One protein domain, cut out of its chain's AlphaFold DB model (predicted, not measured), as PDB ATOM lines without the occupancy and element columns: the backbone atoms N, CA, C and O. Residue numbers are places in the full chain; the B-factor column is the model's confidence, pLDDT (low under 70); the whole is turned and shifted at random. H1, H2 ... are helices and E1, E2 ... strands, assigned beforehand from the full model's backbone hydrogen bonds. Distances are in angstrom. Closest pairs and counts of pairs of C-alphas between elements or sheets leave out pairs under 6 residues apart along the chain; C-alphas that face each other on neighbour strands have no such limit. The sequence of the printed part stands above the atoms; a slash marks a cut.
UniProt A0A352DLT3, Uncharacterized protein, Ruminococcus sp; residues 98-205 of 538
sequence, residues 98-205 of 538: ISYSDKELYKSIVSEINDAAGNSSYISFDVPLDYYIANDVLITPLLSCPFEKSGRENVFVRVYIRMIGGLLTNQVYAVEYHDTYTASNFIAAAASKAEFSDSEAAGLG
ATOM      1  N   ILE A  98       3.446  31.972  31.813       40.25
ATOM      2  CA  ILE A  98       2.017  32.198  31.595       40.25
ATOM      3  C   ILE A  98       1.279  31.364  32.636       40.25
ATOM      4  O   ILE A  98       1.506  30.167  32.733       40.25
ATOM      5  N   SER A  99       0.436  32.020  33.438       38.16
ATOM      6  CA  SER A  99      -0.475  31.397  34.406       38.16
ATOM      7  C   SER A  99      -1.252  30.264  33.734       38.16
ATOM      8  O   SER A  99      -2.299  30.500  33.128       38.16
ATOM      9  N   TYR A 100      -0.732  29.041  33.810       49.19
ATOM     10  CA  TYR A 100      -1.439  27.853  33.372       49.19
ATOM     11  C   TYR A 100      -2.705  27.739  34.215       49.19
ATOM     12  O   TYR A 100      -2.665  27.905  35.432       49.19
ATOM     13  N   SER A 101      -3.850  27.472  33.586       61.44
ATOM     14  CA  SER A 101      -4.982  26.959  34.357       61.44
ATOM     15  C   SER A 101      -4.535  25.664  35.026       61.44
ATOM     16  O   SER A 101      -3.860  24.879  34.364       61.44
ATOM     17  N   ASP A 102      -4.933  25.414  36.269       63.94
ATOM     18  CA  ASP A 102      -4.467  24.296  37.102       63.94
ATOM     19  C   ASP A 102      -4.363  22.941  36.350       63.94
ATOM     20  O   ASP A 102      -3.422  22.172  36.536       63.94
ATOM     21  N   LYS A 103      -5.285  22.656  35.419       72.06
ATOM     22  CA  LYS A 103      -5.279  21.433  34.588       72.06
ATOM     23  C   LYS A 103      -4.165  21.351  33.538       72.06
ATOM     24  O   LYS A 103      -3.785  20.252  33.147       72.06
ATOM     25  N   GLU A 104      -3.688  22.480  33.029       78.56
ATOM     26  CA  GLU A 104      -2.601  22.526  32.045       78.56
ATOM     27  C   GLU A 104      -1.245  22.249  32.698       78.56
ATOM     28  O   GLU A 104      -0.383  21.660  32.056       78.56
ATOM     29  N   LEU A 105      -1.092  22.559  33.992       80.94
ATOM     30  CA  LEU A 105       0.103  22.215  34.765       80.94
ATOM     31  C   LEU A 105       0.304  20.695  34.827       80.94
ATOM     32  O   LEU A 105       1.340  20.176  34.422       80.94
ATOM     33  N   TYR A 106      -0.746  19.973  35.238       86.38
ATOM     34  CA  TYR A 106      -0.749  18.511  35.260       86.38
ATOM     35  C   TYR A 106      -0.418  17.924  33.880       86.38
ATOM     36  O   TYR A 106       0.417  17.030  33.761       86.38
ATOM     37  N   LYS A 107      -1.044  18.448  32.814       84.44
ATOM     38  CA  LYS A 107      -0.773  17.992  31.444       84.44
ATOM     39  C   LYS A 107       0.669  18.251  31.016       84.44
ATOM     40  O   LYS A 107       1.223  17.397  30.335       84.44
ATOM     41  N   SER A 108       1.259  19.386  31.397       83.94
ATOM     42  CA  SER A 108       2.661  19.700  31.098       83.94
ATOM     43  C   SER A 108       3.587  18.668  31.728       83.94
ATOM     44  O   SER A 108       4.376  18.053  31.018       83.94
ATOM     45  N   ILE A 109       3.416  18.397  33.028       86.12
ATOM     46  CA  ILE A 109       4.226  17.410  33.753       86.12
ATOM     47  C   ILE A 109       4.075  16.025  33.112       86.12
ATOM     48  O   ILE A 109       5.064  15.373  32.794       86.12
ATOM     49  N   VAL A 110       2.843  15.574  32.858       86.62
ATOM     50  CA  VAL A 110       2.607  14.265  32.227       86.62
ATOM     51  C   VAL A 110       3.169  14.207  30.802       86.62
ATOM     52  O   VAL A 110       3.653  13.157  30.385       86.62
ATOM     53  N   SER A 111       3.136  15.308  30.046       83.31
ATOM     54  CA  SER A 111       3.750  15.378  28.715       83.31
ATOM     55  C   SER A 111       5.264  15.206  28.791       83.31
ATOM     56  O   SER A 111       5.805  14.375  28.067       83.31
ATOM     57  N   GLU A 112       5.934  15.921  29.696       79.88
ATOM     58  CA  GLU A 112       7.378  15.782  29.920       79.88
ATOM     59  C   GLU A 112       7.749  14.356  30.348       79.88
ATOM     60  O   GLU A 112       8.746  13.803  29.888       79.88
ATOM     61  N   ILE A 113       6.915  13.718  31.171       81.75
ATOM     62  CA  ILE A 113       7.107  12.324  31.588       81.75
ATOM     63  C   ILE A 113       6.925  11.352  30.418       81.75
ATOM     64  O   ILE A 113       7.669  10.380  30.305       81.75
ATOM     65  N   ASN A 114       5.962  11.595  29.529       80.00
ATOM     66  CA  ASN A 114       5.793  10.776  28.329       80.00
ATOM     67  C   ASN A 114       6.996  10.912  27.386       80.00
ATOM     68  O   ASN A 114       7.444   9.913  26.821       80.00
ATOM     69  N   ASP A 115       7.560  12.116  27.275       72.75
ATOM     70  CA  ASP A 115       8.805  12.347  26.540       72.75
ATOM     71  C   ASP A 115       9.991  11.637  27.219       72.75
ATOM     72  O   ASP A 115      10.832  11.039  26.541       72.75
ATOM     73  N   ALA A 116      10.032  11.626  28.557       64.81
ATOM     74  CA  ALA A 116      11.024  10.894  29.348       64.81
ATOM     75  C   ALA A 116      10.911   9.370  29.169       64.81
ATOM     76  O   ALA A 116      11.927   8.698  29.042       64.81
ATOM     77  N   ALA A 117       9.697   8.816  29.092       61.06
ATOM     78  CA  ALA A 117       9.474   7.389  28.852       61.06
ATOM     79  C   ALA A 117       9.892   6.940  27.436       61.06
ATOM     80  O   ALA A 117      10.163   5.759  27.220       61.06
ATOM     81  N   GLY A 118       9.943   7.868  26.472       63.44
ATOM     82  CA  GLY A 118      10.397   7.607  25.104       63.44
ATOM     83  C   GLY A 118      11.905   7.771  24.887       63.44
ATOM     84  O   GLY A 118      12.451   7.181  23.955       63.44
ATOM     85  N   ASN A 119      12.586   8.552  25.731       58.78
ATOM     86  CA  ASN A 119      14.019   8.821  25.631       58.78
ATOM     87  C   ASN A 119      14.793   7.985  26.657       58.78
ATOM     88  O   ASN A 119      14.563   8.073  27.856       58.78
ATOM     89  N   SER A 120      15.781   7.216  26.203       59.00
ATOM     90  CA  SER A 120      16.639   6.333  27.015       59.00
ATOM     91  C   SER A 120      17.536   7.042  28.053       59.00
ATOM     92  O   SER A 120      18.529   6.474  28.498       59.00
ATOM     93  N   SER A 121      17.241   8.292  28.408       80.06
ATOM     94  CA  SER A 121      17.991   9.131  29.345       80.06
ATOM     95  C   SER A 121      17.402   9.153  30.755       80.06
ATOM     96  O   SER A 121      17.932   9.856  31.607       80.06
ATOM     97  N   TYR A 122      16.330   8.409  31.028       85.62
ATOM     98  CA  TYR A 122      15.743   8.287  32.363       85.62
ATOM     99  C   TYR A 122      15.757   6.835  32.828       85.62
ATOM    100  O   TYR A 122      15.504   5.922  32.041       85.62
ATOM    101  N   ILE A 123      15.990   6.629  34.124       84.19
ATOM    102  CA  ILE A 123      15.579   5.389  34.788       84.19
ATOM    103  C   ILE A 123      14.188   5.578  35.371       84.19
ATOM    104  O   ILE A 123      13.822   6.683  35.779       84.19
ATOM    105  N   SER A 124      13.419   4.494  35.428       85.19
ATOM    106  CA  SER A 124      12.113   4.508  36.072       85.19
ATOM    107  C   SER A 124      11.866   3.239  36.862       85.19
ATOM    108  O   SER A 124      12.304   2.164  36.451       85.19
ATOM    109  N   PHE A 125      11.170   3.373  37.982       82.88
ATOM    110  CA  PHE A 125      10.796   2.258  38.843       82.88
ATOM    111  C   PHE A 125       9.512   2.588  39.610       82.88
ATOM    112  O   PHE A 125       9.173   3.756  39.812       82.88
ATOM    113  N   ASP A 126       8.797   1.543  40.020       83.94
ATOM    114  CA  ASP A 126       7.512   1.637  40.707       83.94
ATOM    115  C   ASP A 126       7.647   1.258  42.181       83.94
ATOM    116  O   ASP A 126       8.277   0.257  42.525       83.94
ATOM    117  N   VAL A 127       7.013   2.038  43.055       83.25
ATOM    118  CA  VAL A 127       6.967   1.791  44.502       83.25
ATOM    119  C   VAL A 127       5.545   1.982  45.032       83.25
ATOM    120  O   VAL A 127       4.854   2.889  44.577       83.25
ATOM    121  N   PRO A 128       5.060   1.163  45.984       88.69
ATOM    122  CA  PRO A 128       3.785   1.434  46.647       88.69
ATOM    123  C   PRO A 128       3.799   2.811  47.323       88.69
ATOM    124  O   PRO A 128       4.802   3.173  47.941       88.69
ATOM    125  N   LEU A 129       2.695   3.561  47.251       89.06
ATOM    126  CA  LEU A 129       2.624   4.920  47.804       89.06
ATOM    127  C   LEU A 129       2.922   4.938  49.308       89.06
ATOM    128  O   LEU A 129       3.779   5.695  49.751       89.06
ATOM    129  N   ASP A 130       2.284   4.054  50.081       86.94
ATOM    130  CA  ASP A 130       2.514   3.954  51.528       86.94
ATOM    131  C   ASP A 130       3.979   3.631  51.863       86.94
ATOM    132  O   ASP A 130       4.519   4.132  52.850       86.94
ATOM    133  N   TYR A 131       4.641   2.832  51.020       84.81
ATOM    134  CA  TYR A 131       6.058   2.520  51.186       84.81
ATOM    135  C   TYR A 131       6.937   3.739  50.897       84.81
ATOM    136  O   TYR A 131       7.887   3.974  51.641       84.81
ATOM    137  N   TYR A 132       6.624   4.526  49.861       87.88
ATOM    138  CA  TYR A 132       7.374   5.741  49.541       87.88
ATOM    139  C   TYR A 132       7.180   6.834  50.585       87.88
ATOM    140  O   TYR A 132       8.150   7.450  51.007       87.88
ATOM    141  N   ILE A 133       5.957   7.027  51.069       89.44
ATOM    142  CA  ILE A 133       5.695   7.969  52.156       89.44
ATOM    143  C   ILE A 133       6.521   7.600  53.393       89.44
ATOM    144  O   ILE A 133       7.155   8.474  53.972       89.44
ATOM    145  N   ALA A 134       6.553   6.317  53.774       85.44
ATOM    146  CA  ALA A 134       7.296   5.874  54.949       85.44
ATOM    147  C   ALA A 134       8.823   5.899  54.750       85.44
ATOM    148  O   ALA A 134       9.535   6.288  55.667       85.44
ATOM    149  N   ASN A 135       9.329   5.500  53.579       85.50
ATOM    150  CA  ASN A 135      10.757   5.246  53.332       85.50
ATOM    151  C   ASN A 135      11.374   6.211  52.310       85.50
ATOM    152  O   ASN A 135      12.271   5.846  51.548       85.50
ATOM    153  N   ASP A 136      10.885   7.445  52.268       89.44
ATOM    154  CA  ASP A 136      11.268   8.464  51.291       89.44
ATOM    155  C   ASP A 136      12.787   8.705  51.211       89.44
ATOM    156  O   ASP A 136      13.322   8.859  50.112       89.44
ATOM    157  N   VAL A 137      13.488   8.661  52.351       90.75
ATOM    158  CA  VAL A 137      14.955   8.777  52.460       90.75
ATOM    159  C   VAL A 137      15.685   7.725  51.622       90.75
ATOM    160  O   VAL A 137      16.718   8.026  51.029       90.75
ATOM    161  N   LEU A 138      15.153   6.504  51.548       86.31
ATOM    162  CA  LEU A 138      15.774   5.400  50.813       86.31
ATOM    163  C   LEU A 138      15.472   5.461  49.314       86.31
ATOM    164  O   LEU A 138      16.251   4.959  48.510       86.31
ATOM    165  N   ILE A 139      14.343   6.064  48.937       86.38
ATOM    166  CA  ILE A 139      13.851   6.084  47.555       86.38
ATOM    167  C   ILE A 139      14.387   7.299  46.797       86.38
ATOM    168  O   ILE A 139      14.946   7.162  45.712       86.38
ATOM    169  N   THR A 140      14.244   8.488  47.380       89.94
ATOM    170  CA  THR A 140      14.786   9.742  46.851       89.94
ATOM    171  C   THR A 140      15.452  10.509  47.993       89.94
ATOM    172  O   THR A 140      14.824  11.357  48.623       89.94
ATOM    173  N   PRO A 141      16.745  10.278  48.278       90.94
ATOM    174  CA  PRO A 141      17.405  10.879  49.439       90.94
ATOM    175  C   PRO A 141      17.297  12.404  49.491       90.94
ATOM    176  O   PRO A 141      17.124  12.984  50.558       90.94
ATOM    177  N   LEU A 142      17.332  13.066  48.333       92.75
ATOM    178  CA  LEU A 142      17.261  14.525  48.249       92.75
ATOM    179  C   LEU A 142      15.830  15.084  48.203       92.75
ATOM    180  O   LEU A 142      15.651  16.278  48.405       92.75
ATOM    181  N   LEU A 143      14.807  14.260  47.962       93.31
ATOM    182  CA  LEU A 143      13.419  14.715  47.817       93.31
ATOM    183  C   LEU A 143      12.488  13.894  48.711       93.31
ATOM    184  O   LEU A 143      12.535  12.670  48.700       93.31
ATOM    185  N   SER A 144      11.608  14.535  49.475       93.19
ATOM    186  CA  SER A 144      10.564  13.790  50.197       93.19
ATOM    187  C   SER A 144       9.534  13.210  49.222       93.19
ATOM    188  O   SER A 144       9.469  13.643  48.071       93.19
ATOM    189  N   CYS A 145       8.682  12.280  49.656       94.12
ATOM    190  CA  CYS A 145       7.543  11.874  48.829       94.12
ATOM    191  C   CYS A 145       6.666  13.111  48.505       94.12
ATOM    192  O   CYS A 145       6.350  13.875  49.422       94.12
ATOM    193  N   PRO A 146       6.303  13.363  47.230       94.94
ATOM    194  CA  PRO A 146       5.555  14.565  46.853       94.94
ATOM    195  C   PRO A 146       4.037  14.441  47.019       94.94
ATOM    196  O   PRO A 146       3.344  15.423  46.751       94.94
ATOM    197  N   PHE A 147       3.520  13.272  47.404       94.44
ATOM    198  CA  PHE A 147       2.087  12.973  47.426       94.44
ATOM    199  C   PHE A 147       1.584  12.701  48.842       94.44
ATOM    200  O   PHE A 147       2.273  12.073  49.649       94.44
ATOM    201  N   GLU A 148       0.371  13.162  49.138       90.62
ATOM    202  CA  GLU A 148      -0.303  12.864  50.399       90.62
ATOM    203  C   GLU A 148      -0.765  11.404  50.486       90.62
ATOM    204  O   GLU A 148      -0.974  10.711  49.488       90.62
ATOM    205  N   LYS A 149      -0.989  10.935  51.714       84.94
ATOM    206  CA  LYS A 149      -1.555   9.611  51.946       84.94
ATOM    207  C   LYS A 149      -3.020   9.584  51.511       84.94
ATOM    208  O   LYS A 149      -3.883  10.135  52.189       84.94
ATOM    209  N   SER A 150      -3.321   8.876  50.425       75.94
ATOM    210  CA  SER A 150      -4.670   8.868  49.846       75.94
ATOM    211  C   SER A 150      -5.639   7.865  50.493       75.94
ATOM    212  O   SER A 150      -6.828   7.879  50.177       75.94
ATOM    213  N   GLY A 151      -5.169   7.004  51.411       73.00
ATOM    214  CA  GLY A 151      -5.982   5.983  52.102       73.00
ATOM    215  C   GLY A 151      -6.598   4.929  51.170       73.00
ATOM    216  O   GLY A 151      -7.426   4.130  51.603       73.00
ATOM    217  N   ARG A 152      -6.221   4.955  49.890       78.19
ATOM    218  CA  ARG A 152      -6.674   4.051  48.838       78.19
ATOM    219  C   ARG A 152      -5.744   2.848  48.774       78.19
ATOM    220  O   ARG A 152      -4.529   2.989  48.891       78.19
ATOM    221  N   GLU A 153      -6.323   1.680  48.552       80.56
ATOM    222  CA  GLU A 153      -5.566   0.460  48.287       80.56
ATOM    223  C   GLU A 153      -4.979   0.494  46.865       80.56
ATOM    224  O   GLU A 153      -5.448   1.248  46.015       80.56
ATOM    225  N   ASN A 154      -3.937  -0.304  46.614       83.75
ATOM    226  CA  ASN A 154      -3.312  -0.477  45.292       83.75
ATOM    227  C   ASN A 154      -2.847   0.819  44.604       83.75
ATOM    228  O   ASN A 154      -2.871   0.926  43.374       83.75
ATOM    229  N   VAL A 155      -2.398   1.799  45.389       90.25
ATOM    230  CA  VAL A 155      -1.780   3.017  44.861       90.25
ATOM    231  C   VAL A 155      -0.265   2.877  44.830       90.25
ATOM    232  O   VAL A 155       0.381   2.508  45.815       90.25
ATOM    233  N   PHE A 156       0.300   3.222  43.683       88.94
ATOM    234  CA  PHE A 156       1.722   3.172  43.401       88.94
ATOM    235  C   PHE A 156       2.206   4.533  42.918       88.94
ATOM    236  O   PHE A 156       1.441   5.369  42.438       88.94
ATOM    237  N   VAL A 157       3.508   4.740  43.040       90.50
ATOM    238  CA  VAL A 157       4.213   5.894  42.513       90.50
ATOM    239  C   VAL A 157       5.284   5.393  41.564       90.50
ATOM    240  O   VAL A 157       6.153   4.616  41.962       90.50
ATOM    241  N   ARG A 158       5.236   5.854  40.315       90.88
ATOM    242  CA  ARG A 158       6.345   5.682  39.381       90.88
ATOM    243  C   ARG A 158       7.276   6.872  39.503       90.88
ATOM    244  O   ARG A 158       6.845   8.003  39.286       90.88
ATOM    245  N   VAL A 159       8.534   6.615  39.829       90.06
ATOM    246  CA  VAL A 159       9.582   7.633  39.918       90.06
ATOM    247  C   VAL A 159      10.432   7.569  38.657       90.06
ATOM    248  O   VAL A 159      10.810   6.486  38.219       90.06
ATOM    249  N   TYR A 160      10.735   8.731  38.089       90.75
ATOM    250  CA  TYR A 160      11.604   8.909  36.934       90.75
ATOM    251  C   TYR A 160      12.789   9.777  37.336       90.75
ATOM    252  O   TYR A 160      12.591  10.906  37.776       90.75
ATOM    253  N   ILE A 161      14.009   9.279  37.158       90.56
ATOM    254  CA  ILE A 161      15.235  10.019  37.482       90.56
ATOM    255  C   ILE A 161      16.054  10.169  36.210       90.56
ATOM    256  O   ILE A 161      16.384   9.171  35.561       90.56
ATOM    257  N   ARG A 162      16.386  11.410  35.838       91.06
ATOM    258  CA  ARG A 162      17.219  11.650  34.658       91.06
ATOM    259  C   ARG A 162      18.643  11.179  34.922       91.06
ATOM    260  O   ARG A 162      19.218  11.497  35.962       91.06
ATOM    261  N   MET A 163      19.213  10.492  33.944       90.12
ATOM    262  CA  MET A 163      20.626  10.169  33.855       90.12
ATOM    263  C   MET A 163      21.326  11.094  32.864       90.12
ATOM    264  O   MET A 163      20.850  11.321  31.748       90.12
ATOM    265  N   ILE A 164      22.486  11.609  33.259       90.56
ATOM    266  CA  ILE A 164      23.381  12.388  32.402       90.56
ATOM    267  C   ILE A 164      24.801  11.892  32.654       90.56
ATOM    268  O   ILE A 164      25.214  11.780  33.806       90.56
ATOM    269  N   GLY A 165      25.534  11.571  31.587       86.12
ATOM    270  CA  GLY A 165      26.920  11.116  31.701       86.12
ATOM    271  C   GLY A 165      27.089   9.847  32.540       86.12
ATOM    272  O   GLY A 165      28.101   9.700  33.214       86.12
ATOM    273  N   GLY A 166      26.091   8.957  32.541       86.88
ATOM    274  CA  GLY A 166      26.097   7.718  33.330       86.88
ATOM    275  C   GLY A 166      25.770   7.889  34.818       86.88
ATOM    276  O   GLY A 166      25.697   6.889  35.524       86.88
ATOM    277  N   LEU A 167      25.538   9.116  35.295       90.19
ATOM    278  CA  LEU A 167      25.141   9.396  36.675       90.19
ATOM    279  C   LEU A 167      23.685   9.840  36.761       90.19
ATOM    280  O   LEU A 167      23.156  10.478  35.849       90.19
ATOM    281  N   LEU A 168      23.059   9.541  37.898       91.38
ATOM    282  CA  LEU A 168      21.738  10.056  38.245       91.38
ATOM    283  C   LEU A 168      21.788  11.568  38.463       91.38
ATOM    284  O   LEU A 168      22.856  12.161  38.606       91.38
ATOM    285  N   THR A 169      20.628  12.208  38.481       93.88
ATOM    286  CA  THR A 169      20.502  13.642  38.745       93.88
ATOM    287  C   THR A 169      19.408  13.894  39.770       93.88
ATOM    288  O   THR A 169      18.563  13.034  40.022       93.88
ATOM    289  N   ASN A 170      19.354  15.111  40.304       94.69
ATOM    290  CA  ASN A 170      18.209  15.566  41.086       94.69
ATOM    291  C   ASN A 170      17.040  16.094  40.227       94.69
ATOM    292  O   ASN A 170      16.104  16.659  40.794       94.69
ATOM    293  N   GLN A 171      17.070  15.907  38.895       94.00
ATOM    294  CA  GLN A 171      15.904  16.102  38.027       94.00
ATOM    295  C   GLN A 171      15.029  14.846  38.081       94.00
ATOM    296  O   GLN A 171      15.325  13.825  37.450       94.00
ATOM    297  N   VAL A 172      13.957  14.938  38.865       94.00
ATOM    298  CA  VAL A 172      13.064  13.833  39.205       94.00
ATOM    299  C   VAL A 172      11.622  14.190  38.866       94.00
ATOM    300  O   VAL A 172      11.143  15.279  39.190       94.00
ATOM    301  N   TYR A 173      10.917  13.234  38.272       94.19
ATOM    302  CA  TYR A 173       9.466  13.270  38.132       94.19
ATOM    303  C   TYR A 173       8.835  12.106  38.889       94.19
ATOM    304  O   TYR A 173       9.440  11.042  39.024       94.19
ATOM    305  N   ALA A 174       7.607  12.289  39.363       94.50
ATOM    306  CA  ALA A 174       6.842  11.227  40.005       94.50
ATOM    307  C   ALA A 174       5.390  11.236  39.520       94.50
ATOM    308  O   ALA A 174       4.815  12.304  39.316       94.50
ATOM    309  N   VAL A 175       4.792  10.055  39.354       94.81
ATOM    310  CA  VAL A 175       3.372   9.887  39.000       94.81
ATOM    311  C   VAL A 175       2.716   8.938  39.987       94.81
ATOM    312  O   VAL A 175       3.112   7.778  40.066       94.81
ATOM    313  N   GLU A 176       1.706   9.416  40.705       94.75
ATOM    314  CA  GLU A 176       0.807   8.584  41.509       94.75
ATOM    315  C   GLU A 176      -0.233   7.938  40.585       94.75
ATOM    316  O   GLU A 176      -0.864   8.627  39.778       94.75
ATOM    317  N   TYR A 177      -0.439   6.627  40.693       92.44
ATOM    318  CA  TYR A 177      -1.411   5.888  39.891       92.44
ATOM    319  C   TYR A 177      -2.027   4.718  40.662       92.44
ATOM    320  O   TYR A 177      -1.455   4.220  41.630       92.44
ATOM    321  N   HIS A 178      -3.201   4.272  40.219       92.44
ATOM    322  CA  HIS A 178      -3.904   3.118  40.785       92.44
ATOM    323  C   HIS A 178      -3.757   1.871  39.901       92.44
ATOM    324  O   HIS A 178      -3.829   1.968  38.674       92.44
ATOM    325  N   ASP A 179      -3.606   0.697  40.515       89.00
ATOM    326  CA  ASP A 179      -3.432  -0.610  39.863       89.00
ATOM    327  C   ASP A 179      -2.307  -0.634  38.810       89.00
ATOM    328  O   ASP A 179      -1.145  -0.875  39.113       89.00
ATOM    329  N   THR A 180      -2.660  -0.426  37.538       88.69
ATOM    330  CA  THR A 180      -1.762  -0.541  36.385       88.69
ATOM    331  C   THR A 180      -1.329   0.835  35.902       88.69
ATOM    332  O   THR A 180      -2.156   1.741  35.789       88.69
ATOM    333  N   TYR A 181      -0.051   0.973  35.540       86.38
ATOM    334  CA  TYR A 181       0.498   2.218  35.011       86.38
ATOM    335  C   TYR A 181      -0.055   2.543  33.615       86.38
ATOM    336  O   TYR A 181       0.493   2.137  32.589       86.38
ATOM    337  N   THR A 182      -1.155   3.291  33.573       85.38
ATOM    338  CA  THR A 182      -1.764   3.820  32.350       85.38
ATOM    339  C   THR A 182      -2.255   5.241  32.592       85.38
ATOM    340  O   THR A 182      -2.660   5.588  33.698       85.38
ATOM    341  N   ALA A 183      -2.281   6.069  31.544       84.38
ATOM    342  CA  ALA A 183      -2.700   7.467  31.665       84.38
ATOM    343  C   ALA A 183      -4.130   7.643  32.218       84.38
ATOM    344  O   ALA A 183      -4.433   8.677  32.807       84.38
ATOM    345  N   SER A 184      -5.008   6.645  32.050       85.62
ATOM    346  CA  SER A 184      -6.358   6.642  32.634       85.62
ATOM    347  C   SER A 184      -6.370   6.428  34.147       85.62
ATOM    348  O   SER A 184      -7.353   6.777  34.794       85.62
ATOM    349  N   ASN A 185      -5.299   5.854  34.694       88.25
ATOM    350  CA  ASN A 185      -5.170   5.484  36.098       88.25
ATOM    351  C   ASN A 185      -4.307   6.469  36.897       88.25
ATOM    352  O   ASN A 185      -4.113   6.273  38.096       88.25
ATOM    353  N   PHE A 186      -3.773   7.510  36.253       91.12
ATOM    354  CA  PHE A 186      -2.975   8.531  36.924       91.12
ATOM    355  C   PHE A 186      -3.851   9.393  37.838       91.12
ATOM    356  O   PHE A 186      -4.942   9.832  37.468       91.12
ATOM    357  N   ILE A 187      -3.342   9.644  39.039       92.12
ATOM    358  CA  ILE A 187      -4.007  10.392  40.106       92.12
ATOM    359  C   ILE A 187      -3.369  11.778  40.233       92.12
ATOM    360  O   ILE A 187      -4.073  12.796  40.180       92.12
ATOM    361  N   ALA A 188      -2.044  11.810  40.363       93.94
ATOM    362  CA  ALA A 188      -1.250  13.011  40.573       93.94
ATOM    363  C   ALA A 188       0.114  12.901  39.883       93.94
ATOM    364  O   ALA A 188       0.588  11.806  39.581       93.94
ATOM    365  N   ALA A 189       0.739  14.046  39.628       95.31
ATOM    366  CA  ALA A 189       2.064  14.132  39.037       95.31
ATOM    367  C   ALA A 189       2.889  15.232  39.715       95.31
ATOM    368  O   ALA A 189       2.347  16.257  40.134       95.31
ATOM    369  N   ALA A 190       4.199  15.020  39.811       95.75
ATOM    370  CA  ALA A 190       5.135  15.940  40.442       95.75
ATOM    371  C   ALA A 190       6.421  16.093  39.624       95.75
ATOM    372  O   ALA A 190       6.856  15.159  38.944       95.75
ATOM    373  N   ALA A 191       7.034  17.273  39.725       94.81
ATOM    374  CA  ALA A 191       8.280  17.632  39.054       94.81
ATOM    375  C   ALA A 191       9.231  18.355  40.021       94.81
ATOM    376  O   ALA A 191       8.828  19.264  40.759       94.81
ATOM    377  N   SER A 192      10.500  17.951  40.040       95.31
ATOM    378  CA  SER A 192      11.544  18.578  40.857       95.31
ATOM    379  C   SER A 192      11.868  20.001  40.391       95.31
ATOM    380  O   SER A 192      11.634  20.361  39.241       95.31
ATOM    381  N   LYS A 193      12.488  20.813  41.257       94.88
ATOM    382  CA  LYS A 193      13.017  22.138  40.874       94.88
ATOM    383  C   LYS A 193      14.197  22.079  39.915       94.88
ATOM    384  O   LYS A 193      14.426  23.047  39.194       94.88
ATOM    385  N   ALA A 194      14.966  20.998  39.942       93.75
ATOM    386  CA  ALA A 194      16.085  20.832  39.033       93.75
ATOM    387  C   ALA A 194      15.578  20.453  37.640       93.75
ATOM    388  O   ALA A 194      14.821  19.498  37.482       93.75
ATOM    389  N   GLU A 195      16.034  21.193  36.637       91.44
ATOM    390  CA  GLU A 195      15.771  20.929  35.228       91.44
ATOM    391  C   GLU A 195      17.066  21.170  34.452       91.44
ATOM    392  O   GLU A 195      17.635  22.262  34.510       91.44
ATOM    393  N   PHE A 196      17.564  20.148  33.761       90.94
ATOM    394  CA  PHE A 196      18.748  20.258  32.914       90.94
ATOM    395  C   PHE A 196      18.317  20.522  31.471       90.94
ATOM    396  O   PHE A 196      17.553  19.764  30.878       90.94
ATOM    397  N   SER A 197      18.833  21.581  30.869       89.50
ATOM    398  CA  SER A 197      18.725  21.786  29.427       89.50
ATOM    399  C   SER A 197      19.594  20.778  28.672       89.50
ATOM    400  O   SER A 197      20.573  20.251  29.201       89.50
ATOM    401  N   ASP A 198      19.289  20.551  27.396       87.19
ATOM    402  CA  ASP A 198      20.101  19.666  26.551       87.19
ATOM    403  C   ASP A 198      21.539  20.173  26.394       87.19
ATOM    404  O   ASP A 198      22.470  19.376  26.312       87.19
ATOM    405  N   SER A 199      21.745  21.495  26.399       89.25
ATOM    406  CA  SER A 199      23.085  22.089  26.373       89.25
ATOM    407  C   SER A 199      23.875  21.828  27.652       89.25
ATOM    408  O   SER A 199      25.069  21.556  27.576       89.25
ATOM    409  N   GLU A 200      23.226  21.887  28.819       91.56
ATOM    410  CA  GLU A 200      23.867  21.553  30.097       91.56
ATOM    411  C   GLU A 200      24.177  20.056  30.166       91.56
ATOM    412  O   GLU A 200      25.283  19.674  30.539       91.56
ATOM    413  N   ALA A 201      23.233  19.213  29.734       88.94
ATOM    414  CA  ALA A 201      23.425  17.770  29.677       88.94
ATOM    415  C   ALA A 201      24.584  17.382  28.745       88.94
ATOM    416  O   ALA A 201      25.425  16.569  29.117       88.94
ATOM    417  N   ALA A 202      24.678  18.008  27.568       88.12
ATOM    418  CA  ALA A 202      25.790  17.801  26.644       88.12
ATOM    419  C   ALA A 202      27.133  18.296  27.210       88.12
ATOM    420  O   ALA A 202      28.174  17.708  26.922       88.12
ATOM    421  N   GLY A 203      27.121  19.360  28.022       87.50
ATOM    422  CA  GLY A 203      28.316  19.909  28.666       87.50
ATOM    423  C   GLY A 203      28.916  19.014  29.755       87.50
ATOM    424  O   GLY A 203      30.119  19.086  29.991       87.50
ATOM    425  N   LEU A 204      28.108  18.153  30.384       87.75
ATOM    426  CA  LEU A 204      28.559  17.184  31.395       87.75
ATOM    427  C   LEU A 204      29.283  15.968  30.790       87.75
ATOM    428  O   LEU A 204      30.002  15.269  31.508       87.75
ATOM    429  N   GLY A 205      29.140  15.759  29.476       77.00
ATOM    430  CA  GLY A 205      29.810  14.705  28.720       77.00
ATOM    431  C   GLY A 205      29.338  13.286  29.049       77.00
ATOM    432  O   GLY A 205      28.415  13.073  29.836       77.00
TER     433      GLY A 205
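AT A GLANCE: This is residues 98 to 205 of the 538 residues of an uncharacterized protein of Ruminococcus sp (UniProt A0A352DLT3). What does the domain look like? A twisted sheet of four strands makes the middle, and the long helix H1 crosses one of its faces on a slant. Over the opposite face the short helix H2 stands up from the sheet, with H3 near it, while H4 only grazes the sheet near the end of E2. What is it built of? The printed part has 108 residues, with four named helices and four named strands in the order H1 E1 H2 H3 E2 E3 E4 H4; the sheet runs E1 E2 E3 E4, all antiparallel, and the class is mixed, helices and strands. It is compact, with a radius of gyration of the C-alphas of 14.2 A and spans of 44 by 34 by 23 A.

HOW THE PARTS SIT: Where does the first helix stand? H1, residues 102 to 118, is on the sheet of E1, residues 122 to 128, E2, residues 155 to 164, E3, residues 167 to 178, and E4, residues 186 to 192, at a height over the sheet of 8.6 A. The closest C-alphas of H1 and E4 are those of Tyr 106 and Ala 189, 6.4 A apart. H1 runs slantwise to the strands, at 59 degrees to E2 on the local plane, only just short of across. How do the strands pair? Within hydrogen-bond range are N 123 and O 161 of E1 and E2, 2.9 A, N 158 and O 175 of the hairpin E2 and E3, 2.9 A, and N 174 and O 190 of the hairpin E3 and E4, 3.0 A. E2 E3 E4 form a meander, each strand the antiparallel neighbour of the one before. Where are the other helices? H2, residues 129 to 134, is on the opposite face from H1, and its closest C-alpha pair with E2 is Leu 129 and Phe 156, 4.8 A. H3, residues 136 to 139, is not on the sheet; it is close to H2 but not clearly touching, with the closest C-alphas, Tyr 132 and Ile 139, 6.8 A apart. H4, residues 198 to 203, only grazes the sheet, the C-alphas of Ile 164 in E2 and Ala 201 being the closest of E2 and H4 at 6.0 A. Are the helix backbones well paired? Every O i to N i+4 pair is within hydrogen-bond range in H2 and H4, and 12 of 13 in H1; H3 is too short for such a pair.

IN THESE COORDINATES: Where does H1 lie? It runs 25.4 A from C-alpha 102 at (-4.467, 24.296, 37.102) to C-alpha 118. How long are the strands? From first to last C-alpha E1 spans 19.8 A, E2 29.6 A, E3 30.0 A and E4 18.1 A; E3 bends by 74 degrees at residue 170. Where does the last element end? H4 ends with C-alpha 203 at (28.316, 19.909, 28.666).

THE WHOLE: How far does it reach? The two C-alphas farthest apart, those of Gly 151 and Gly 203, are 43.8 A apart. Is it continuous? The printed part has no cut; the link from H3 to E2, residues 140 to 154, is long. Where is confidence low? Residues 98 to 102 and 116 to 120 have pLDDT under 70, and the mean of the printed part is 85.0.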